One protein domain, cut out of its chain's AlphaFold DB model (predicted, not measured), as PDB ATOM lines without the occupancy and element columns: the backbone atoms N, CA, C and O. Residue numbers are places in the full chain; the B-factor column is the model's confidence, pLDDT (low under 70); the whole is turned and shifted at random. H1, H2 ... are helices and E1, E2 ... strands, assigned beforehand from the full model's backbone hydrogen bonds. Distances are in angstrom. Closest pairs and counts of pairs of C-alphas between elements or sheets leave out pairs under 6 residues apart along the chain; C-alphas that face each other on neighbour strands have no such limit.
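This is residues 14 to 66 and 80 to 182 of the 211 residues of an uncharacterized protein of Desulfomonile tiedjei (strain ATCC 49306 / DSM 6799 / DCB-1) (UniProt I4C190). A small three-stranded sheet, E3, E5 and E4, is crossed by helix H4, which in turn crosses H6, a helix beside the strands near E4. The short helices H2, H3 and H7 gather at one end and H5 lies at the other, while the two-stranded hairpin E1 and E2 is a separate small piece; residues 21 to 26 of H1 and residues 175 to 182 of H8 stick out. The 156 printed residues hold eight named helices and five named strands, in the order H1 H2 H3 H4 E1 E2 E3 H5 H6 E4 E5 H7 H8, of mixed class, with both sheets antiparallel and the larger in the order E3, E5, E4. The whole is compact, with a radius of gyration of the C-alphas of 16.2 A, and spans 54 by 39 by 25 A.

H1, residues 14 to 26, touches H5, residues 97 to 102, with residues 14 to 17 alone; the closest C-alphas, of Trp 16 and Tyr 99, are 6.0 A apart, and the lines are about perpendicular at 75 degrees. H2, residues 35 to 38, is close to but not clearly touching H3, residues 41 to 44, the closest C-alphas being those of Met 37 and Phe 43 at 6.4 A. H3 touches H7, residues 144 to 148, with the C-alphas of Glu 41 and Asn 148 closest at 5.4 A. H4, residues 48 to 60, touches H6, residues 108 to 121, with its residues 49 to 54 alone; the closest C-alphas, of Glu 50 and Ala 114, are 4.9 A apart, and the lines are about perpendicular at 74 degrees. E1, residues 80 to 82, and E2, residues 85 to 87, form a hairpin, with N 80 and O 87 within hydrogen-bond range at 2.9 A. In the larger sheet, E3, residues 92 to 94, is antiparallel to E5, residues 137 to 140, with N 93 and O 138 at 2.8 A. E4, residues 124 to 128, forms a hairpin with E5, with N 125 and O 139 at 2.8 A. H4 is on this sheet at a height of 9.8 A, over E5, and runs across the strands at 84 degrees to E5 on the local plane. H6 is also on it, at a height of 9.8 A, but over none of its strands, only just: 2 of its C-alphas fall on E4. E3, H5 and H6, and E4 form a split strand-helix-strand unit, two strands of one sheet joined through helices, with E5 between them as the antiparallel neighbour of both, and its crossover is right-handed. H5 touches H6, whose part in this is residues 108 to 111 alone; the closest C-alphas, of Thr 97 and Glu 108, are 6.9 A apart. H8, residues 174 to 182, touches no helix. Every O i to N i+4 pair is within hydrogen-bond range in H1, H4, H5, H6, H7 and H8; H2 and H3 are too short for such a pair.

H1 begins at C-alpha 14, (16.770, 11.972, -8.642), and is 18.5 A long. H2 and H3 measure 4.9 A each, and H4 18.9 A. E1, E2 and E3 measure 6.5, 6.6 and 7.2 A. H5 is 8.8 A long and H6, the longest helix, 20.0 A, from C-alpha 108 at (31.072, 16.843, -0.102). E4 is 11.9 A, E5 10.4 A and H7 6.6 A long. H8 is 11.6 A long and ends at C-alpha 182, (29.359, -4.848, -11.788).

The two C-alphas farthest apart, of Ala 149 and Ala 182, are 54.3 A apart. Residues 67 to 79 are not printed, and C-alphas 66 and 80 are 13.3 A apart across the cut. The link from H7 to H8, residues 149 to 173, is long. The mean pLDDT of the printed part is 80.3; residue 28 and residues 130 to 134, 150 to 164 and 166 to 182 are under 70.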
ATOM      1  N   ASP A  14      18.134  11.883  -8.103       80.75
ATOM      2  CA  ASP A  14      16.770  11.972  -8.642       80.75
ATOM      3  C   ASP A  14      15.751  11.162  -7.833       80.75
ATOM      4  O   ASP A  14      14.599  11.580  -7.665       80.75
ATOM      5  N   GLU A  15      16.183  10.052  -7.233       85.06
ATOM      6  CA  GLU A  15      15.381   9.329  -6.245       85.06
ATOM      7  C   GLU A  15      15.131  10.194  -5.003       85.06
ATOM      8  O   GLU A  15      13.995  10.271  -4.531       85.06
ATOM      9  N   TRP A  16      16.147  10.914  -4.509       84.00
ATOM     10  CA  TRP A  16      15.975  11.872  -3.411       84.00
ATOM     11  C   TRP A  16      15.036  13.028  -3.777       84.00
ATOM     12  O   TRP A  16      14.185  13.391  -2.960       84.00
ATOM     13  N   ARG A  17      15.105  13.560  -5.007       84.06
ATOM     14  CA  ARG A  17      14.152  14.574  -5.507       84.06
ATOM     15  C   ARG A  17      12.718  14.055  -5.483       84.06
ATOM     16  O   ARG A  17      11.809  14.743  -5.013       84.06
ATOM     17  N   SER A  18      12.514  12.840  -5.984       85.31
ATOM     18  CA  SER A  18      11.198  12.202  -6.063       85.31
ATOM     19  C   SER A  18      10.634  11.909  -4.672       85.31
ATOM     20  O   SER A  18       9.477  12.232  -4.384       85.31
ATOM     21  N   GLU A  19      11.472  11.391  -3.770       84.94
ATOM     22  CA  GLU A  19      11.155  11.183  -2.357       84.94
ATOM     23  C   GLU A  19      10.729  12.494  -1.685       84.94
ATOM     24  O   GLU A  19       9.695  12.535  -1.019       84.94
ATOM     25  N   ARG A  20      11.480  13.582  -1.905       83.56
ATOM     26  CA  ARG A  20      11.174  14.904  -1.349       83.56
ATOM     27  C   ARG A  20       9.831  15.426  -1.842       83.56
ATOM     28  O   ARG A  20       9.024  15.858  -1.023       83.56
ATOM     29  N   ARG A  21       9.557  15.364  -3.150       84.88
ATOM     30  CA  ARG A  21       8.260  15.784  -3.714       84.88
ATOM     31  C   ARG A  21       7.111  14.967  -3.123       84.88
ATOM     32  O   ARG A  21       6.081  15.528  -2.758       84.88
ATOM     33  N   ARG A  22       7.297  13.654  -2.977       86.31
ATOM     34  CA  ARG A  22       6.313  12.765  -2.348       86.31
ATOM     35  C   ARG A  22       6.085  13.120  -0.878       86.31
ATOM     36  O   ARG A  22       4.940  13.171  -0.441       86.31
ATOM     37  N   LYS A  23       7.160  13.379  -0.132       81.75
ATOM     38  CA  LYS A  23       7.115  13.785   1.276       81.75
ATOM     39  C   LYS A  23       6.390  15.120   1.440       81.75
ATOM     40  O   LYS A  23       5.479  15.199   2.251       81.75
ATOM     41  N   ALA A  24       6.711  16.115   0.613       81.50
ATOM     42  CA  ALA A  24       6.065  17.428   0.626       81.50
ATOM     43  C   ALA A  24       4.548  17.344   0.384       81.50
ATOM     44  O   ALA A  24       3.788  18.042   1.044       81.50
ATOM     45  N   LYS A  25       4.098  16.449  -0.507       83.56
ATOM     46  CA  LYS A  25       2.663  16.204  -0.735       83.56
ATOM     47  C   LYS A  25       1.958  15.552   0.460       83.56
ATOM     48  O   LYS A  25       0.771  15.778   0.651       83.56
ATOM     49  N   ARG A  26       2.659  14.710   1.231       80.94
ATOM     50  CA  ARG A  26       2.085  13.952   2.359       80.94
ATOM     51  C   ARG A  26       2.113  14.717   3.676       80.94
ATOM     52  O   ARG A  26       1.188  14.602   4.466       80.94
ATOM     53  N   GLU A  27       3.199  15.433   3.933       71.44
ATOM     54  CA  GLU A  27       3.518  16.016   5.238       71.44
ATOM     55  C   GLU A  27       3.269  17.527   5.279       71.44
ATOM     56  O   GLU A  27       4.043  18.246   5.902       71.44
ATOM     57  N   GLY A  28       2.230  18.010   4.588       64.06
ATOM     58  CA  GLY A  28       1.920  19.441   4.485       64.06
ATOM     59  C   GLY A  28       2.115  20.184   5.813       64.06
ATOM     60  O   GLY A  28       1.659  19.729   6.861       64.06
ATOM     61  N   GLY A  29       2.843  21.301   5.780       74.25
ATOM     62  CA  GLY A  29       3.184  22.038   6.992       74.25
ATOM     63  C   GLY A  29       4.326  23.031   6.814       74.25
ATOM     64  O   GLY A  29       4.909  23.165   5.738       74.25
ATOM     65  N   PHE A  30       4.634  23.722   7.908       79.69
ATOM     66  CA  PHE A  30       5.691  24.723   7.989       79.69
ATOM     67  C   PHE A  30       6.867  24.185   8.798       79.69
ATOM     68  O   PHE A  30       6.686  23.452   9.773       79.69
ATOM     69  N   ILE A  31       8.079  24.586   8.417       81.50
ATOM     70  CA  ILE A  31       9.258  24.392   9.260       81.50
ATOM     71  C   ILE A  31       9.189  25.449  10.358       81.50
ATOM     72  O   ILE A  31       9.153  26.644  10.072       81.50
ATOM     73  N   LEU A  32       9.150  25.007  11.613       82.25
ATOM     74  CA  LEU A  32       9.157  25.906  12.759       82.25
ATOM     75  C   LEU A  32      10.599  26.212  13.151       82.25
ATOM     76  O   LEU A  32      11.363  25.299  13.466       82.25
ATOM     77  N   ILE A  33      10.944  27.495  13.152       88.88
ATOM     78  CA  ILE A  33      12.235  28.001  13.612       88.88
ATOM     79  C   ILE A  33      11.947  28.962  14.767       88.88
ATOM     80  O   ILE A  33      11.190  29.914  14.571       88.88
ATOM     81  N   PRO A  34      12.498  28.736  15.970       89.06
ATOM     82  CA  PRO A  34      12.345  29.684  17.066       89.06
ATOM     83  C   PRO A  34      12.907  31.052  16.689       89.06
ATOM     84  O   PRO A  34      14.008  31.133  16.150       89.06
ATOM     85  N   LEU A  35      12.201  32.127  17.037       90.06
ATOM     86  CA  LEU A  35      12.698  33.490  16.809       90.06
ATOM     87  C   LEU A  35      14.023  33.746  17.528       90.06
ATOM     88  O   LEU A  35      14.899  34.403  16.986       90.06
ATOM     89  N   GLU A  36      14.196  33.171  18.716       90.94
ATOM     90  CA  GLU A  36      15.454  33.232  19.461       90.94
ATOM     91  C   GLU A  36      16.620  32.579  18.707       90.94
ATOM     92  O   GLU A  36      17.742  33.070  18.744       90.94
ATOM     93  N   MET A  37      16.352  31.481  17.996       92.31
ATOM     94  CA  MET A  37      17.343  30.861  17.124       92.31
ATOM     95  C   MET A  37      17.613  31.756  15.922       92.31
ATOM     96  O   MET A  37      18.765  32.025  15.614       92.31
ATOM     97  N   TRP A  38      16.556  32.215  15.255       92.00
ATOM     98  CA  TRP A  38      16.645  32.992  14.022       92.00
ATOM     99  C   TRP A  38      17.383  34.324  14.198       92.00
ATOM    100  O   TRP A  38      18.188  34.685  13.347       92.00
ATOM    101  N   ASN A  39      17.131  35.017  15.310       89.94
ATOM    102  CA  ASN A  39      17.735  36.310  15.641       89.94
ATOM    103  C   ASN A  39      19.013  36.176  16.490       89.94
ATOM    104  O   ASN A  39      19.592  37.181  16.894       89.94
ATOM    105  N   GLY A  40      19.427  34.952  16.826       88.19
ATOM    106  CA  GLY A  40      20.584  34.701  17.677       88.19
ATOM    107  C   GLY A  40      21.911  34.835  16.932       88.19
ATOM    108  O   GLY A  40      22.025  34.457  15.762       88.19
ATOM    109  N   GLU A  41      22.954  35.300  17.620       89.00
ATOM    110  CA  GLU A  41      24.312  35.424  17.063       89.00
ATOM    111  C   GLU A  41      24.842  34.103  16.488       89.00
ATOM    112  O   GLU A  41      25.450  34.081  15.415       89.00
ATOM    113  N   ALA A  42      24.532  32.986  17.154       90.25
ATOM    114  CA  ALA A  42      24.869  31.635  16.723       90.25
ATOM    115  C   ALA A  42      24.335  31.314  15.325       90.25
ATOM    116  O   ALA A  42      24.980  30.593  14.570       90.25
ATOM    117  N   PHE A  43      23.159  31.829  14.961       93.00
ATOM    118  CA  PHE A  43      22.601  31.643  13.625       93.00
ATOM    119  C   PHE A  43      23.217  32.622  12.629       93.00
ATOM    120  O   PHE A  43      23.512  32.248  11.492       93.00
ATOM    121  N   HIS A  44      23.453  33.869  13.041       90.81
ATOM    122  CA  HIS A  44      24.003  34.894  12.161       90.81
ATOM    123  C   HIS A  44      25.430  34.588  11.697       90.81
ATOM    124  O   HIS A  44      25.706  34.796  10.511       90.81
ATOM    125  N   VAL A  45      26.268  34.003  12.561       91.44
ATOM    126  CA  VAL A  45      27.649  33.602  12.230       91.44
ATOM    127  C   VAL A  45      27.727  32.475  11.187       91.44
ATOM    128  O   VAL A  45      28.769  32.288  10.561       91.44
ATOM    129  N   LEU A  46      26.639  31.728  10.965       92.31
ATOM    130  CA  LEU A  46      26.631  30.626  10.003       92.31
ATOM    131  C   LEU A  46      26.761  31.114   8.555       92.31
ATOM    132  O   LEU A  46      26.109  32.075   8.119       92.31
ATOM    133  N   THR A  47      27.517  30.361   7.759       92.81
ATOM    134  CA  THR A  47      27.583  30.548   6.306       92.81
ATOM    135  C   THR A  47      26.260  30.168   5.633       92.81
ATOM    136  O   THR A  47      25.400  29.495   6.203       92.81
ATOM    137  N   LYS A  48      26.073  30.565   4.367       92.25
ATOM    138  CA  LYS A  48      24.855  30.233   3.603       92.25
ATOM    139  C   LYS A  48      24.606  28.719   3.517       92.25
ATOM    140  O   LYS A  48      23.464  28.281   3.638       92.25
ATOM    141  N   ALA A  49      25.661  27.927   3.320       90.56
ATOM    142  CA  ALA A  49      25.558  26.469   3.242       90.56
ATOM    143  C   ALA A  49      25.191  25.848   4.601       90.56
ATOM    144  O   ALA A  49      24.355  24.949   4.658       90.56
ATOM    145  N   GLU A  50      25.766  26.357   5.692       93.75
ATOM    146  CA  GLU A  50      25.444  25.924   7.056       93.75
ATOM    147  C   GLU A  50      24.003  26.253   7.438       93.75
ATOM    148  O   GLU A  50      23.296  25.376   7.932       93.75
ATOM    149  N   LYS A  51      23.540  27.477   7.143       94.62
ATOM    150  CA  LYS A  51      22.141  27.885   7.339       94.62
ATOM    151  C   LYS A  51      21.197  26.953   6.592       94.62
ATOM    152  O   LYS A  51      20.229  26.475   7.173       94.62
ATOM    153  N   LEU A  52      21.498  26.636   5.331       93.75
ATOM    154  CA  LEU A  52      20.686  25.707   4.548       93.75
ATOM    155  C   LEU A  52      20.639  24.315   5.191       93.75
ATOM    156  O   LEU A  52      19.554  23.769   5.361       93.75
ATOM    157  N   ILE A  53      21.783  23.759   5.604       94.00
ATOM    158  CA  ILE A  53      21.818  22.449   6.276       94.00
ATOM    159  C   ILE A  53      21.031  22.488   7.584       94.00
ATOM    160  O   ILE A  53      20.266  21.564   7.840       94.00
ATOM    161  N   LEU A  54      21.157  23.551   8.379       94.75
ATOM    162  CA  LEU A  54      20.384  23.721   9.607       94.75
ATOM    163  C   LEU A  54      18.875  23.722   9.328       94.75
ATOM    164  O   LEU A  54      18.129  23.023  10.008       94.75
ATOM    165  N   LEU A  55      18.420  24.441   8.301       92.81
ATOM    166  CA  LEU A  55      17.013  24.421   7.890       92.81
ATOM    167  C   LEU A  55      16.560  23.012   7.483       92.81
ATOM    168  O   LEU A  55      15.466  22.584   7.862       92.81
ATOM    169  N   GLU A  56      17.411  22.254   6.784       91.50
ATOM    170  CA  GLU A  56      17.129  20.847   6.486       91.50
ATOM    171  C   GLU A  56      17.037  19.996   7.754       91.50
ATOM    172  O   GLU A  56      16.129  19.167   7.847       91.50
ATOM    173  N   CYS A  57      17.910  20.208   8.744       92.19
ATOM    174  CA  CYS A  57      17.820  19.545  10.048       92.19
ATOM    175  C   CYS A  57      16.450  19.806  10.683       92.19
ATOM    176  O   CYS A  57      15.731  18.866  11.024       92.19
ATOM    177  N   MET A  58      16.057  21.081  10.765       91.62
ATOM    178  CA  MET A  58      14.793  21.508  11.368       91.62
ATOM    179  C   MET A  58      13.576  20.933  10.633       91.62
ATOM    180  O   MET A  58      12.587  20.573  11.267       91.62
ATOM    181  N   SER A  59      13.658  20.761   9.310       89.12
ATOM    182  CA  SER A  59      12.594  20.134   8.512       89.12
ATOM    183  C   SER A  59      12.391  18.639   8.804       89.12
ATOM    184  O   SER A  59      11.331  18.075   8.514       89.12
ATOM    185  N   GLN A  60      13.412  17.967   9.343       89.25
ATOM    186  CA  GLN A  60      13.373  16.537   9.642       89.25
ATOM    187  C   GLN A  60      12.943  16.232  11.075       89.25
ATOM    188  O   GLN A  60      12.503  15.112  11.348       89.25
ATOM    189  N   VAL A  61      13.028  17.217  11.968       90.38
ATOM    190  CA  VAL A  61      12.579  17.093  13.352       90.38
ATOM    191  C   VAL A  61      11.078  16.795  13.396       90.38
ATOM    192  O   VAL A  61      10.264  17.410  12.706       90.38
ATOM    193  N   ARG A  62      10.696  15.814  14.220       89.75
ATOM    194  CA  ARG A  62       9.302  15.400  14.405       89.75
ATOM    195  C   ARG A  62       8.815  15.801  15.780       89.75
ATOM    196  O   ARG A  62       9.353  15.340  16.779       89.75
ATOM    197  N   TYR A  63       7.770  16.613  15.826       89.94
ATOM    198  CA  TYR A  63       7.165  17.049  17.077       89.94
ATOM    199  C   TYR A  63       6.229  15.972  17.623       89.94
ATOM    200  O   TYR A  63       5.414  15.401  16.896       89.94
ATOM    201  N   ALA A  64       6.337  15.702  18.919       91.00
ATOM    202  CA  ALA A  64       5.364  14.893  19.630       91.00
ATOM    203  C   ALA A  64       4.035  15.665  19.764       91.00
ATOM    204  O   ALA A  64       4.016  16.900  19.702       91.00
ATOM    205  N   PRO A  65       2.904  14.969  19.989       89.44
ATOM    206  CA  PRO A  65       1.626  15.627  20.221       89.44
ATOM    207  C   PRO A  65       1.703  16.655  21.362       89.44
ATOM    208  O   PRO A  65       2.250  16.379  22.434       89.44
ATOM    209  N   ARG A  66       1.094  17.832  21.154       87.44
ATOM    210  CA  ARG A  66       1.027  18.897  22.176       87.44
ATOM    211  C   ARG A  66       0.267  18.451  23.431       87.44
ATOM    212  O   ARG A  66       0.639  18.821  24.540       87.44
ATOM    213  N   TYR A  80      12.269  13.089  23.276       93.56
ATOM    214  CA  TYR A  80      13.342  13.987  23.682       93.56
ATOM    215  C   TYR A  80      12.763  15.348  24.046       93.56
ATOM    216  O   TYR A  80      12.000  15.923  23.269       93.56
ATOM    217  N   SER A  81      13.087  15.835  25.241       92.31
ATOM    218  CA  SER A  81      12.655  17.145  25.725       92.31
ATOM    219  C   SER A  81      13.749  18.169  25.452       92.31
ATOM    220  O   SER A  81      14.894  17.955  25.837       92.31
ATOM    221  N   CYS A  82      13.389  19.265  24.795       90.62
ATOM    222  CA  CYS A  82      14.288  20.349  24.406       90.62
ATOM    223  C   CYS A  82      13.513  21.673  24.350       90.62
ATOM    224  O   CYS A  82      12.304  21.702  24.612       90.62
ATOM    225  N   THR A  83      14.162  22.770  23.969       88.88
ATOM    226  CA  THR A  83      13.489  24.080  23.921       88.88
ATOM    227  C   THR A  83      12.455  24.215  22.804       88.88
ATOM    228  O   THR A  83      11.528  25.012  22.921       88.88
ATOM    229  N   LEU A  84      12.517  23.368  21.770       87.75
ATOM    230  CA  LEU A  84      11.449  23.233  20.768       87.75
ATOM    231  C   LEU A  84      10.204  22.505  21.312       87.75
ATOM    232  O   LEU A  84       9.198  22.363  20.612       87.75
ATOM    233  N   GLY A  85      10.268  22.000  22.545       90.38
ATOM    234  CA  GLY A  85       9.264  21.151  23.163       90.38
ATOM    235  C   GLY A  85       9.667  19.678  23.130       90.38
ATOM    236  O   GLY A  85      10.811  19.315  23.390       90.38
ATOM    237  N   HIS A  86       8.697  18.807  22.851       93.19
ATOM    238  CA  HIS A  86       8.898  17.358  22.888       93.19
ATOM    239  C   HIS A  86       9.044  16.823  21.466       93.19
ATOM    240  O   HIS A  86       8.128  16.971  20.654       93.19
ATOM    241  N   LEU A  87      10.170  16.184  21.177       93.38
ATOM    242  CA  LEU A  87      10.494  15.612  19.875       93.38
ATOM    243  C   LEU A  87      10.360  14.087  19.906       93.38
ATOM    244  O   LEU A  87      10.679  13.442  20.904       93.38
ATOM    245  N   LEU A  88       9.889  13.507  18.805       92.12
ATOM    246  CA  LEU A  88       9.853  12.063  18.575       92.12
ATOM    247  C   LEU A  88      11.223  11.557  18.112       92.12
ATOM    248  O   LEU A  88      12.095  12.340  17.735       92.12
ATOM    249  N   ASN A  89      11.402  10.233  18.112       90.94
ATOM    250  CA  ASN A  89      12.641   9.558  17.708       90.94
ATOM    251  C   ASN A  89      13.876  10.086  18.447       90.94
ATOM    252  O   ASN A  89      14.936  10.220  17.850       90.94
ATOM    253  N   ARG A  90      13.732  10.440  19.728       91.81
ATOM    254  CA  ARG A  90      14.801  11.057  20.530       91.81
ATOM    255  C   ARG A  90      15.353  12.362  19.928       91.81
ATOM    256  O   ARG A  90      16.498  12.715  20.187       91.81
ATOM    257  N   GLY A  91      14.567  13.063  19.107       91.25
ATOM    258  CA  GLY A  91      15.032  14.238  18.365       91.25
ATOM    259  C   GLY A  91      16.083  13.913  17.300       91.25
ATOM    260  O   GLY A  91      16.789  14.819  16.859       91.25
ATOM    261  N   GLU A  92      16.216  12.638  16.922       93.62
ATOM    262  CA  GLU A  92      17.221  12.151  15.982       93.62
ATOM    263  C   GLU A  92      16.725  12.197  14.536       93.62
ATOM    264  O   GLU A  92      15.558  11.930  14.232       93.62
ATOM    265  N   PHE A  93      17.645  12.487  13.623       91.00
ATOM    266  CA  PHE A  93      17.414  12.515  12.186       91.00
ATOM    267  C   PHE A  93      18.690  12.147  11.420       91.00
ATOM    268  O   PHE A  93      19.807  12.180  11.941       91.00
ATOM    269  N   GLY A  94      18.515  11.760  10.155       88.56
ATOM    270  CA  GLY A  94      19.617  11.435   9.255       88.56
ATOM    271  C   GLY A  94      19.917  12.589   8.306       88.56
ATOM    272  O   GLY A  94      19.008  13.220   7.774       88.56
ATOM    273  N   LEU A  95      21.195  12.830   8.016       86.06
ATOM    274  CA  LEU A  95      21.606  13.797   6.989       86.06
ATOM    275  C   LEU A  95      22.494  13.133   5.930       86.06
ATOM    276  O   LEU A  95      23.717  13.325   5.942       86.06
ATOM    277  N   PRO A  96      21.918  12.348   5.001       85.19
ATOM    278  CA  PRO A  96      22.685  11.758   3.912       85.19
ATOM    279  C   PRO A  96      23.317  12.840   3.026       85.19
ATOM    280  O   PRO A  96      22.666  13.815   2.657       85.19
ATOM    281  N   THR A  97      24.575  12.657   2.630       85.44
ATOM    282  CA  THR A  97      25.305  13.625   1.789       85.44
ATOM    283  C   THR A  97      24.617  13.842   0.435       85.44
ATOM    284  O   THR A  97      24.439  14.980   0.015       85.44
ATOM    285  N   LYS A  98      24.116  12.773  -0.201       83.00
ATOM    286  CA  LYS A  98      23.376  12.848  -1.479       83.00
ATOM    287  C   LYS A  98      22.059  13.626  -1.365       83.00
ATOM    288  O   LYS A  98      21.671  14.306  -2.309       83.00
ATOM    289  N   TYR A  99      21.405  13.568  -0.203       85.19
ATOM    290  CA  TYR A  99      20.216  14.375   0.073       85.19
ATOM    291  C   TYR A  99      20.568  15.870   0.125       85.19
ATOM    292  O   TYR A  99      19.893  16.683  -0.489       85.19
ATOM    293  N   LEU A 100      21.678  16.243   0.766       88.31
ATOM    294  CA  LEU A 100      22.134  17.641   0.807       88.31
ATOM    295  C   LEU A 100      22.660  18.146  -0.550       88.31
ATOM    296  O   LEU A 100      22.476  19.317  -0.885       88.31
ATOM    297  N   GLN A 101      23.245  17.260  -1.361       87.19
ATOM    298  CA  GLN A 101      23.604  17.561  -2.752       87.19
ATOM    299  C   GLN A 101      22.368  17.862  -3.604       87.19
ATOM    300  O   GLN A 101      22.383  18.824  -4.371       87.19
ATOM    301  N   GLU A 102      21.275  17.112  -3.427       86.19
ATOM    302  CA  GLU A 102      19.990  17.412  -4.073       86.19
ATOM    303  C   GLU A 102      19.462  18.803  -3.706       86.19
ATOM    304  O   GLU A 102      18.908  19.487  -4.566       86.19
ATOM    305  N   ARG A 103      19.689  19.249  -2.465       83.81
ATOM    306  CA  ARG A 103      19.291  20.580  -1.981       83.81
ATOM    307  C   ARG A 103      20.205  21.715  -2.460       83.81
ATOM    308  O   ARG A 103      19.929  22.871  -2.154       83.81
ATOM    309  N   GLY A 104      21.248  21.410  -3.237       83.94
ATOM    310  CA  GLY A 104      22.089  22.399  -3.919       83.94
ATOM    311  C   GLY A 104      23.516  22.531  -3.381       83.94
ATOM    312  O   GLY A 104      24.287  23.321  -3.924       83.94
ATOM    313  N   ILE A 105      23.912  21.760  -2.363       86.88
ATOM    314  CA  ILE A 105      25.281  21.800  -1.822       86.88
ATOM    315  C   ILE A 105      26.131  20.750  -2.537       86.88
ATOM    316  O   ILE A 105      26.191  19.598  -2.123       86.88
ATOM    317  N   LYS A 106      26.777  21.134  -3.643       81.94
ATOM    318  CA  LYS A 106      27.472  20.179  -4.529       81.94
ATOM    319  C   LYS A 106      28.699  19.516  -3.879       81.94
ATOM    320  O   LYS A 106      28.916  18.321  -4.067       81.94
ATOM    321  N   GLY A 107      29.482  20.275  -3.105       83.88
ATOM    322  CA  GLY A 107      30.748  19.811  -2.527       83.88
ATOM    323  C   GLY A 107      30.573  18.969  -1.263       83.88
ATOM    324  O   GLY A 107      30.020  19.450  -0.272       83.88
ATOM    325  N   GLU A 108      31.097  17.741  -1.269       85.19
ATOM    326  CA  GLU A 108      31.072  16.843  -0.102       85.19
ATOM    327  C   GLU A 108      31.891  17.413   1.068       85.19
ATOM    328  O   GLU A 108      31.426  17.402   2.207       85.19
ATOM    329  N   ASP A 109      33.030  18.050   0.786       84.81
ATOM    330  CA  ASP A 109      33.840  18.750   1.795       84.81
ATOM    331  C   ASP A 109      33.106  19.925   2.427       84.81
ATOM    332  O   ASP A 109      33.205  20.171   3.628       84.81
ATOM    333  N   THR A 110      32.339  20.661   1.625       88.25
ATOM    334  CA  THR A 110      31.515  21.766   2.121       88.25
ATOM    335  C   THR A 110      30.417  21.244   3.039       88.25
ATOM    336  O   THR A 110      30.209  21.808   4.110       88.25
ATOM    337  N   ILE A 111      29.763  20.136   2.675       90.12
ATOM    338  CA  ILE A 111      28.759  19.482   3.528       90.12
ATOM    339  C   ILE A 111      29.381  19.041   4.854       90.12
ATOM    340  O   ILE A 111      28.808  19.292   5.915       90.12
ATOM    341  N   SER A 112      30.538  18.386   4.809       88.19
ATOM    342  CA  SER A 112      31.196  17.867   6.006       88.19
ATOM    343  C   SER A 112      31.682  18.987   6.927       88.19
ATOM    344  O   SER A 112      31.415  18.935   8.129       88.19
ATOM    345  N   ARG A 113      32.293  20.046   6.380       88.62
ATOM    346  CA  ARG A 113      32.675  21.242   7.151       88.62
ATOM    347  C   ARG A 113      31.464  21.928   7.775       88.62
ATOM    348  O   ARG A 113      31.495  22.238   8.959       88.62
ATOM    349  N   ALA A 114      30.380  22.087   7.021       91.56
ATOM    350  CA  ALA A 114      29.162  22.701   7.533       91.56
ATOM    351  C   ALA A 114      28.521  21.871   8.659       91.56
ATOM    352  O   ALA A 114      28.158  22.417   9.695       91.56
ATOM    353  N   LYS A 115      28.438  20.540   8.511       91.50
ATOM    354  CA  LYS A 115      27.966  19.645   9.584       91.50
ATOM    355  C   LYS A 115      28.826  19.771  10.838       91.50
ATOM    356  O   LYS A 115      28.281  19.879  11.931       91.50
ATOM    357  N   LYS A 116      30.154  19.778  10.674       90.88
ATOM    358  CA  LYS A 116      31.104  19.976  11.774       90.88
ATOM    359  C   LYS A 116      30.832  21.299  12.484       90.88
ATOM    360  O   LYS A 116      30.676  21.316  13.699       90.88
ATOM    361  N   ARG A 117      30.661  22.374  11.715       90.75
ATOM    362  CA  ARG A 117      30.406  23.709  12.248       90.75
ATOM    363  C   ARG A 117      29.096  23.801  13.034       90.75
ATOM    364  O   ARG A 117      29.066  24.401  14.102       90.75
ATOM    365  N   LEU A 118      28.031  23.160  12.549       93.62
ATOM    366  CA  LEU A 118      26.751  23.092  13.264       93.62
ATOM    367  C   LEU A 118      26.851  22.316  14.587       93.62
ATOM    368  O   LEU A 118      26.146  22.654  15.538       93.62
ATOM    369  N   VAL A 119      27.719  21.301  14.657       92.44
ATOM    370  CA  VAL A 119      27.996  20.549  15.892       92.44
ATOM    371  C   VAL A 119      28.813  21.375  16.883       92.44
ATOM    372  O   VAL A 119      28.479  21.410  18.068       92.44
ATOM    373  N   GLU A 120      29.843  22.072  16.401       89.31
ATOM    374  CA  GLU A 120      30.677  22.965  17.216       89.31
ATOM    375  C   GLU A 120      29.837  24.076  17.856       89.31
ATOM    376  O   GLU A 120      29.875  24.255  19.069       89.31
ATOM    377  N   ILE A 121      29.021  24.776  17.058       89.75
ATOM    378  CA  ILE A 121      28.133  25.840  17.560       89.75
ATOM    379  C   ILE A 121      27.025  25.273  18.456       89.75
ATOM    380  O   ILE A 121      26.508  25.971  19.324       89.75
ATOM    381  N   GLY A 122      26.688  23.992  18.296       91.56
ATOM    382  CA  GLY A 122      25.749  23.308  19.175       91.56
ATOM    383  C   GLY A 122      24.297  23.386  18.717       91.56
ATOM    384  O   GLY A 122      23.394  23.352  19.549       91.56
ATOM    385  N   PHE A 123      24.057  23.483  17.407       94.00
ATOM    386  CA  PHE A 123      22.721  23.299  16.826       94.00
ATOM    387  C   PHE A 123      22.314  21.829  16.750       94.00
ATOM    388  O   PHE A 123      21.128  21.497  16.803       94.00
ATOM    389  N   ILE A 124      23.297  20.943  16.592       94.69
ATOM    390  CA  ILE A 124      23.093  19.501  16.488       94.69
ATOM    391  C   ILE A 124      24.187  18.756  17.254       94.69
ATOM    392  O   ILE A 124      25.305  19.244  17.379       94.69
ATOM    393  N   ASP A 125      23.880  17.556  17.725       92.75
ATOM    394  CA  ASP A 125      24.834  16.637  18.345       92.75
ATOM    395  C   ASP A 125      24.987  15.381  17.483       92.75
ATOM    396  O   ASP A 125      24.035  14.926  16.837       92.75
ATOM    397  N   VAL A 126      26.188  14.804  17.464       91.44
ATOM    398  CA  VAL A 126      26.451  13.545  16.761       91.44
ATOM    399  C   VAL A 126      26.001  12.387  17.641       91.44
ATOM    400  O   VAL A 126      26.525  12.187  18.732       91.44
ATOM    401  N   VAL A 127      25.033  11.608  17.157       89.75
ATOM    402  CA  VAL A 127      24.602  10.363  17.816       89.75
ATOM    403  C   VAL A 127      25.364   9.175  17.245       89.75
ATOM    404  O   VAL A 127      25.754   8.269  17.972       89.75
ATOM    405  N   ASP A 128      25.565   9.182  15.929       85.62
ATOM    406  CA  ASP A 128      26.284   8.149  15.198       85.62
ATOM    407  C   ASP A 128      27.022   8.823  14.041       85.62
ATOM    408  O   ASP A 128      26.395   9.490  13.211       85.62
ATOM    409  N   GLN A 129      28.345   8.665  13.977       75.50
ATOM    410  CA  GLN A 129      29.169   9.261  12.918       75.50
ATOM    411  C   GLN A 129      28.804   8.727  11.523       75.50
ATOM    412  O   GLN A 129      29.110   9.366  10.513       75.50
ATOM    413  N   GLY A 130      28.073   7.610  11.463       69.50
ATOM    414  CA  GLY A 130      27.767   6.919  10.225       69.50
ATOM    415  C   GLY A 130      28.958   6.100   9.748       69.50
ATOM    416  O   GLY A 130      30.058   6.146  10.290       69.50
ATOM    417  N   SER A 131      28.727   5.316   8.709       64.62
ATOM    418  CA  SER A 131      29.750   4.511   8.052       64.62
ATOM    419  C   SER A 131      29.543   4.567   6.547       64.62
ATOM    420  O   SER A 131      28.541   5.105   6.072       64.62
ATOM    421  N   PHE A 132      30.434   3.943   5.777       55.81
ATOM    422  CA  PHE A 132      30.220   3.775   4.338       55.81
ATOM    423  C   PHE A 132      28.851   3.168   4.007       55.81
ATOM    424  O   PHE A 132      28.287   3.477   2.971       55.81
ATOM    425  N   ALA A 133      28.278   2.329   4.874       53.97
ATOM    426  CA  ALA A 133      26.993   1.679   4.617       53.97
ATOM    427  C   ALA A 133      25.778   2.428   5.195       53.97
ATOM    428  O   ALA A 133      24.642   2.121   4.826       53.97
ATOM    429  N   LYS A 134      25.976   3.360   6.136       65.81
ATOM    430  CA  LYS A 134      24.887   3.990   6.900       65.81
ATOM    431  C   LYS A 134      25.129   5.483   7.056       65.81
ATOM    432  O   LYS A 134      26.196   5.903   7.483       65.81
ATOM    433  N   ALA A 135      24.108   6.284   6.765       70.94
ATOM    434  CA  ALA A 135      24.179   7.719   7.005       70.94
ATOM    435  C   ALA A 135      24.375   8.002   8.503       70.94
ATOM    436  O   ALA A 135      23.762   7.338   9.342       70.94
ATOM    437  N   GLY A 136      25.193   9.010   8.815       80.56
ATOM    438  CA  GLY A 136      25.332   9.510  10.180       80.56
ATOM    439  C   GLY A 136      23.993   9.983  10.747       80.56
ATOM    440  O   GLY A 136      23.146  10.520  10.016       80.56
ATOM    441  N   ARG A 137      23.809   9.756  12.048       89.12
ATOM    442  CA  ARG A 137      22.635  10.192  12.805       89.12
ATOM    443  C   ARG A 137      23.012  11.354  13.700       89.12
ATOM    444  O   ARG A 137      24.012  11.321  14.415       89.12
ATOM    445  N   PHE A 138      22.154  12.355  13.666       93.56
ATOM    446  CA  PHE A 138      22.302  13.594  14.400       93.56
ATOM    447  C   PHE A 138      21.087  13.789  15.285       93.56
ATOM    448  O   PHE A 138      20.009  13.288  14.967       93.56
ATOM    449  N   ARG A 139      21.254  14.531  16.372       94.75
ATOM    450  CA  ARG A 139      20.169  14.952  17.253       94.75
ATOM    451  C   ARG A 139      20.122  16.468  17.315       94.75
ATOM    452  O   ARG A 139      21.159  17.113  17.254       94.75
ATOM    453  N   TYR A 140      18.927  17.030  17.449       94.94
ATOM    454  CA  TYR A 140      18.771  18.448  17.759       94.94
ATOM    455  C   TYR A 140      19.418  18.809  19.110       94.94
ATOM    456  O   TYR A 140      19.249  18.076  20.086       94.94
ATOM    457  N   SER A 141      20.105  19.951  19.174       93.75
ATOM    458  CA  SER A 141      20.764  20.432  20.389       93.75
ATOM    459  C   SER A 141      20.380  21.876  20.706       93.75
ATOM    460  O   SER A 141      20.137  22.680  19.810       93.75
ATOM    461  N   ASP A 142      20.338  22.197  21.999       92.75
ATOM    462  CA  ASP A 142      20.064  23.541  22.523       92.75
ATOM    463  C   ASP A 142      21.347  24.309  22.889       92.75
ATOM    464  O   ASP A 142      21.282  25.445  23.359       92.75
ATOM    465  N   ARG A 143      22.528  23.711  22.666       90.81
ATOM    466  CA  ARG A 143      23.830  24.264  23.083       90.81
ATOM    467  C   ARG A 143      24.178  25.590  22.398       90.81
ATOM    468  O   ARG A 143      24.873  26.410  22.990       90.81
ATOM    469  N   TRP A 144      23.621  25.853  21.217       90.44
ATOM    470  CA  TRP A 144      23.728  27.148  20.530       90.44
ATOM    471  C   TRP A 144      23.221  28.333  21.371       90.44
ATOM    472  O   TRP A 144      23.640  29.467  21.155       90.44
ATOM    473  N   ARG A 145      22.367  28.107  22.375       89.38
ATOM    474  CA  ARG A 145      21.933  29.167  23.301       89.38
ATOM    475  C   ARG A 145      23.079  29.678  24.169       89.38
ATOM    476  O   ARG A 145      23.167  30.875  24.416       89.38
ATOM    477  N   SER A 146      23.991  28.798  24.580       84.31
ATOM    478  CA  SER A 146      25.205  29.187  25.305       84.31
ATOM    479  C   SER A 146      26.133  30.037  24.438       84.31
ATOM    480  O   SER A 146      26.845  30.890  24.961       84.31
ATOM    481  N   TYR A 147      26.091  29.845  23.117       81.81
ATOM    482  CA  TYR A 147      26.796  30.705  22.173       81.81
ATOM    483  C   TYR A 147      26.198  32.108  22.158       81.81
ATOM    484  O   TYR A 147      26.929  33.074  22.331       81.81
ATOM    485  N   ASN A 148      24.873  32.221  22.062       79.06
ATOM    486  CA  ASN A 148      24.190  33.516  22.132       79.06
ATOM    487  C   ASN A 148      24.399  34.245  23.469       79.06
ATOM    488  O   ASN A 148      24.341  35.466  23.513       79.06
ATOM    489  N   ALA A 149      24.629  33.511  24.560       75.50
ATOM    490  CA  ALA A 149      24.934  34.084  25.869       75.50
ATOM    491  C   ALA A 149      26.402  34.540  26.014       75.50
ATOM    492  O   ALA A 149      26.825  34.891  27.113       75.50
ATOM    493  N   GLY A 150      27.206  34.471  24.945       65.56
ATOM    494  CA  GLY A 150      28.627  34.831  24.952       65.56
ATOM    495  C   GLY A 150      29.547  33.801  25.620       65.56
ATOM    496  O   GLY A 150      30.763  33.945  25.564       65.56
ATOM    497  N   ALA A 151      29.011  32.720  26.200       54.78
ATOM    498  CA  ALA A 151      29.796  31.724  26.937       54.78
ATOM    499  C   ALA A 151      30.703  30.860  26.037       54.78
ATOM    500  O   ALA A 151      31.668  30.265  26.514       54.78
ATOM    501  N   LEU A 152      30.400  30.784  24.739       52.47
ATOM    502  CA  LEU A 152      31.218  30.084  23.743       52.47
ATOM    503  C   LEU A 152      32.037  31.027  22.845       52.47
ATOM    504  O   LEU A 152      32.809  30.552  22.010       52.47
ATOM    505  N   SER A 153      31.901  32.340  23.024       48.44
ATOM    506  CA  SER A 153      32.682  33.347  22.308       48.44
ATOM    507  C   SER A 153      33.983  33.593  23.068       48.44
ATOM    508  O   SER A 153      34.128  34.596  23.757       48.44
ATOM    509  N   LYS A 154      34.935  32.654  23.000       46.19
ATOM    510  CA  LYS A 154      36.303  32.957  23.439       46.19
ATOM    511  C   LYS A 154      36.989  33.798  22.368       46.19
ATOM    512  O   LYS A 154      36.875  33.511  21.179       46.19
ATOM    513  N   GLU A 155      37.706  34.809  22.841       46.72
ATOM    514  CA  GLU A 155      38.309  35.957  22.151       46.72
ATOM    515  C   GLU A 155      39.064  35.710  20.831       46.72
ATOM    516  O   GLU A 155      39.452  36.692  20.222       46.72
ATOM    517  N   ASN A 156      39.271  34.480  20.342       43.66
ATOM    518  CA  ASN A 156      39.940  34.205  19.058       43.66
ATOM    519  C   ASN A 156      39.677  32.787  18.507       43.66
ATOM    520  O   ASN A 156      40.603  32.067  18.136       43.66
ATOM    521  N   GLY A 157      38.423  32.347  18.416       51.31
ATOM    522  CA  GLY A 157      38.106  31.170  17.604       51.31
ATOM    523  C   GLY A 157      37.016  30.282  18.170       51.31
ATOM    524  O   GLY A 157      36.665  30.350  19.338       51.31
ATOM    525  N   SER A 158      36.471  29.488  17.253       51.47
ATOM    526  CA  SER A 158      35.354  28.555  17.358       51.47
ATOM    527  C   SER A 158      34.957  28.055  18.760       51.47
ATOM    528  O   SER A 158      35.835  27.695  19.542       51.47
ATOM    529  N   PRO A 159      33.641  27.903  19.027       55.16
ATOM    530  CA  PRO A 159      33.112  27.318  20.259       55.16
ATOM    531  C   PRO A 159      33.869  26.039  20.631       55.16
ATOM    532  O   PRO A 159      33.949  25.113  19.819       55.16
ATOM    533  N   MET A 160      34.430  25.989  21.842       54.97
ATOM    534  CA  MET A 160      35.177  24.827  22.323       54.97
ATOM    535  C   MET A 160      34.190  23.680  22.578       54.97
ATOM    536  O   MET A 160      33.422  23.702  23.541       54.97
ATOM    537  N   TYR A 161      34.152  22.714  21.659       60.66
ATOM    538  CA  TYR A 161      33.346  21.503  21.764       60.66
ATOM    539  C   TYR A 161      34.259  20.283  21.877       60.66
ATOM    540  O   TYR A 161      34.921  19.919  20.909       60.66
ATOM    541  N   ASP A 162      34.231  19.631  23.040       61.84
ATOM    542  CA  ASP A 162      35.057  18.451  23.345       61.84
ATOM    543  C   ASP A 162      34.381  17.117  22.968       61.84
ATOM    544  O   ASP A 162      34.885  16.037  23.269       61.84
ATOM    545  N   GLY A 163      33.204  17.166  22.334       64.00
ATOM    546  CA  GLY A 163      32.456  15.973  21.945       64.00
ATOM    547  C   GLY A 163      32.826  15.426  20.559       64.00
ATOM    548  O   GLY A 163      33.627  16.010  19.824       64.00
ATOM    549  N   PRO A 164      32.223  14.294  20.157       69.38
ATOM    550  CA  PRO A 164      32.503  13.680  18.869       69.38
ATOM    551  C   PRO A 164      32.044  14.586  17.726       69.38
ATOM    552  O   PRO A 164      30.866  14.915  17.583       69.38
ATOM    553  N   LEU A 165      32.986  14.951  16.865       73.44
ATOM    554  CA  LEU A 165      32.695  15.660  15.626       73.44
ATOM    555  C   LEU A 165      32.136  14.684  14.579       73.44
ATOM    556  O   LEU A 165      32.410  13.476  14.635       73.44
ATOM    557  N   PRO A 166      31.332  15.173  13.618       64.56
ATOM    558  CA  PRO A 166      30.809  14.316  12.575       64.56
ATOM    559  C   PRO A 166      31.956  13.776  11.736       64.56
ATOM    560  O   PRO A 166      32.789  14.536  11.242       64.56
ATOM    561  N   GLY A 167      31.972  12.457  11.564       57.56
ATOM    562  CA  GLY A 167      32.894  11.809  10.651       57.56
ATOM    563  C   GLY A 167      32.641  12.248   9.210       57.56
ATOM    564  O   GLY A 167      31.538  12.664   8.832       57.56
ATOM    565  N   TYR A 168      33.675  12.126   8.384       50.38
ATOM    566  CA  TYR A 168      33.545  12.305   6.947       50.38
ATOM    567  C   TYR A 168      32.763  11.115   6.372       50.38
ATOM    568  O   TYR A 168      33.277  10.008   6.244       50.38
ATOM    569  N   CYS A 169      31.475  11.321   6.097       49.25
ATOM    570  CA  CYS A 169      30.593  10.271   5.598       49.25
ATOM    571  C   CYS A 169      30.446  10.400   4.077       49.25
ATOM    572  O   CYS A 169      29.557  11.101   3.576       49.25
ATOM    573  N   HIS A 170      31.300   9.680   3.345       50.31
ATOM    574  CA  HIS A 170      30.989   9.302   1.972       50.31
ATOM    575  C   HIS A 170      29.876   8.259   2.022       50.31
ATOM    576  O   HIS A 170      30.099   7.079   2.289       50.31
ATOM    577  N   TYR A 171      28.645   8.700   1.780       45.28
ATOM    578  CA  TYR A 171      27.603   7.759   1.388       45.28
ATOM    579  C   TYR A 171      28.078   7.071   0.100       45.28
ATOM    580  O   TYR A 171      28.637   7.787  -0.739       45.28
ATOM    581  N   PRO A 172      27.901   5.746  -0.082       46.62
ATOM    582  CA  PRO A 172      28.536   5.043  -1.184       46.62
ATOM    583  C   PRO A 172      28.154   5.754  -2.470       46.62
ATOM    584  O   PRO A 172      26.964   5.931  -2.759       46.62
ATOM    585  N   ASN A 173      29.160   6.226  -3.205       51.81
ATOM    586  CA  ASN A 173      28.917   6.809  -4.505       51.81
ATOM    587  C   ASN A 173      28.186   5.731  -5.309       51.81
ATOM    588  O   ASN A 173      28.694   4.616  -5.414       51.81
ATOM    589  N   ILE A 174      26.992   6.025  -5.832       53.69
ATOM    590  CA  ILE A 174      26.235   5.061  -6.639       53.69
ATOM    591  C   ILE A 174      27.130   4.503  -7.755       53.69
ATOM    592  O   ILE A 174      27.013   3.338  -8.089       53.69
ATOM    593  N   ILE A 175      28.103   5.287  -8.238       52.72
ATOM    594  CA  ILE A 175      29.125   4.864  -9.198       52.72
ATOM    595  C   ILE A 175      30.028   3.767  -8.618       52.72
ATOM    596  O   ILE A 175      30.204   2.745  -9.261       52.72
ATOM    597  N   GLN A 176      30.572   3.929  -7.408       54.03
ATOM    598  CA  GLN A 176      31.407   2.905  -6.760       54.03
ATOM    599  C   GLN A 176      30.589   1.675  -6.349       54.03
ATOM    600  O   GLN A 176      31.046   0.554  -6.523       54.03
ATOM    601  N   PHE A 177      29.361   1.869  -5.861       53.47
ATOM    602  CA  PHE A 177      28.440   0.771  -5.571       53.47
ATOM    603  C   PHE A 177      28.064  -0.000  -6.846       53.47
ATOM    604  O   PHE A 177      28.032  -1.227  -6.837       53.47
ATOM    605  N   ASN A 178      27.816   0.705  -7.952       53.91
ATOM    606  CA  ASN A 178      27.533   0.102  -9.251       53.91
ATOM    607  C   ASN A 178      28.773  -0.577  -9.838       53.91
ATOM    608  O   ASN A 178      28.615  -1.658 -10.385       53.91
ATOM    609  N   LYS A 179      29.980  -0.011  -9.675       63.00
ATOM    610  CA  LYS A 179      31.254  -0.643 -10.058       63.00
ATOM    611  C   LYS A 179      31.504  -1.925  -9.268       63.00
ATOM    612  O   LYS A 179      31.584  -2.977  -9.877       63.00
ATOM    613  N   ALA A 180      31.457  -1.878  -7.936       62.12
ATOM    614  CA  ALA A 180      31.628  -3.062  -7.089       62.12
ATOM    615  C   ALA A 180      30.566  -4.146  -7.367       62.12
ATOM    616  O   ALA A 180      30.844  -5.341  -7.315       62.12
ATOM    617  N   ARG A 181      29.332  -3.743  -7.697       59.53
ATOM    618  CA  ARG A 181      28.266  -4.669  -8.101       59.53
ATOM    619  C   ARG A 181      28.455  -5.205  -9.524       59.53
ATOM    620  O   ARG A 181      28.057  -6.338  -9.777       59.53
ATOM    621  N   ALA A 182      28.996  -4.409 -10.444       62.50
ATOM    622  CA  ALA A 182      29.359  -4.848 -11.788       62.50
ATOM    623  C   ALA A 182      30.518  -5.848 -11.721       62.50
ATOM    624  O   ALA A 182      30.404  -6.905 -12.318       62.50
TER     625      ALA A 182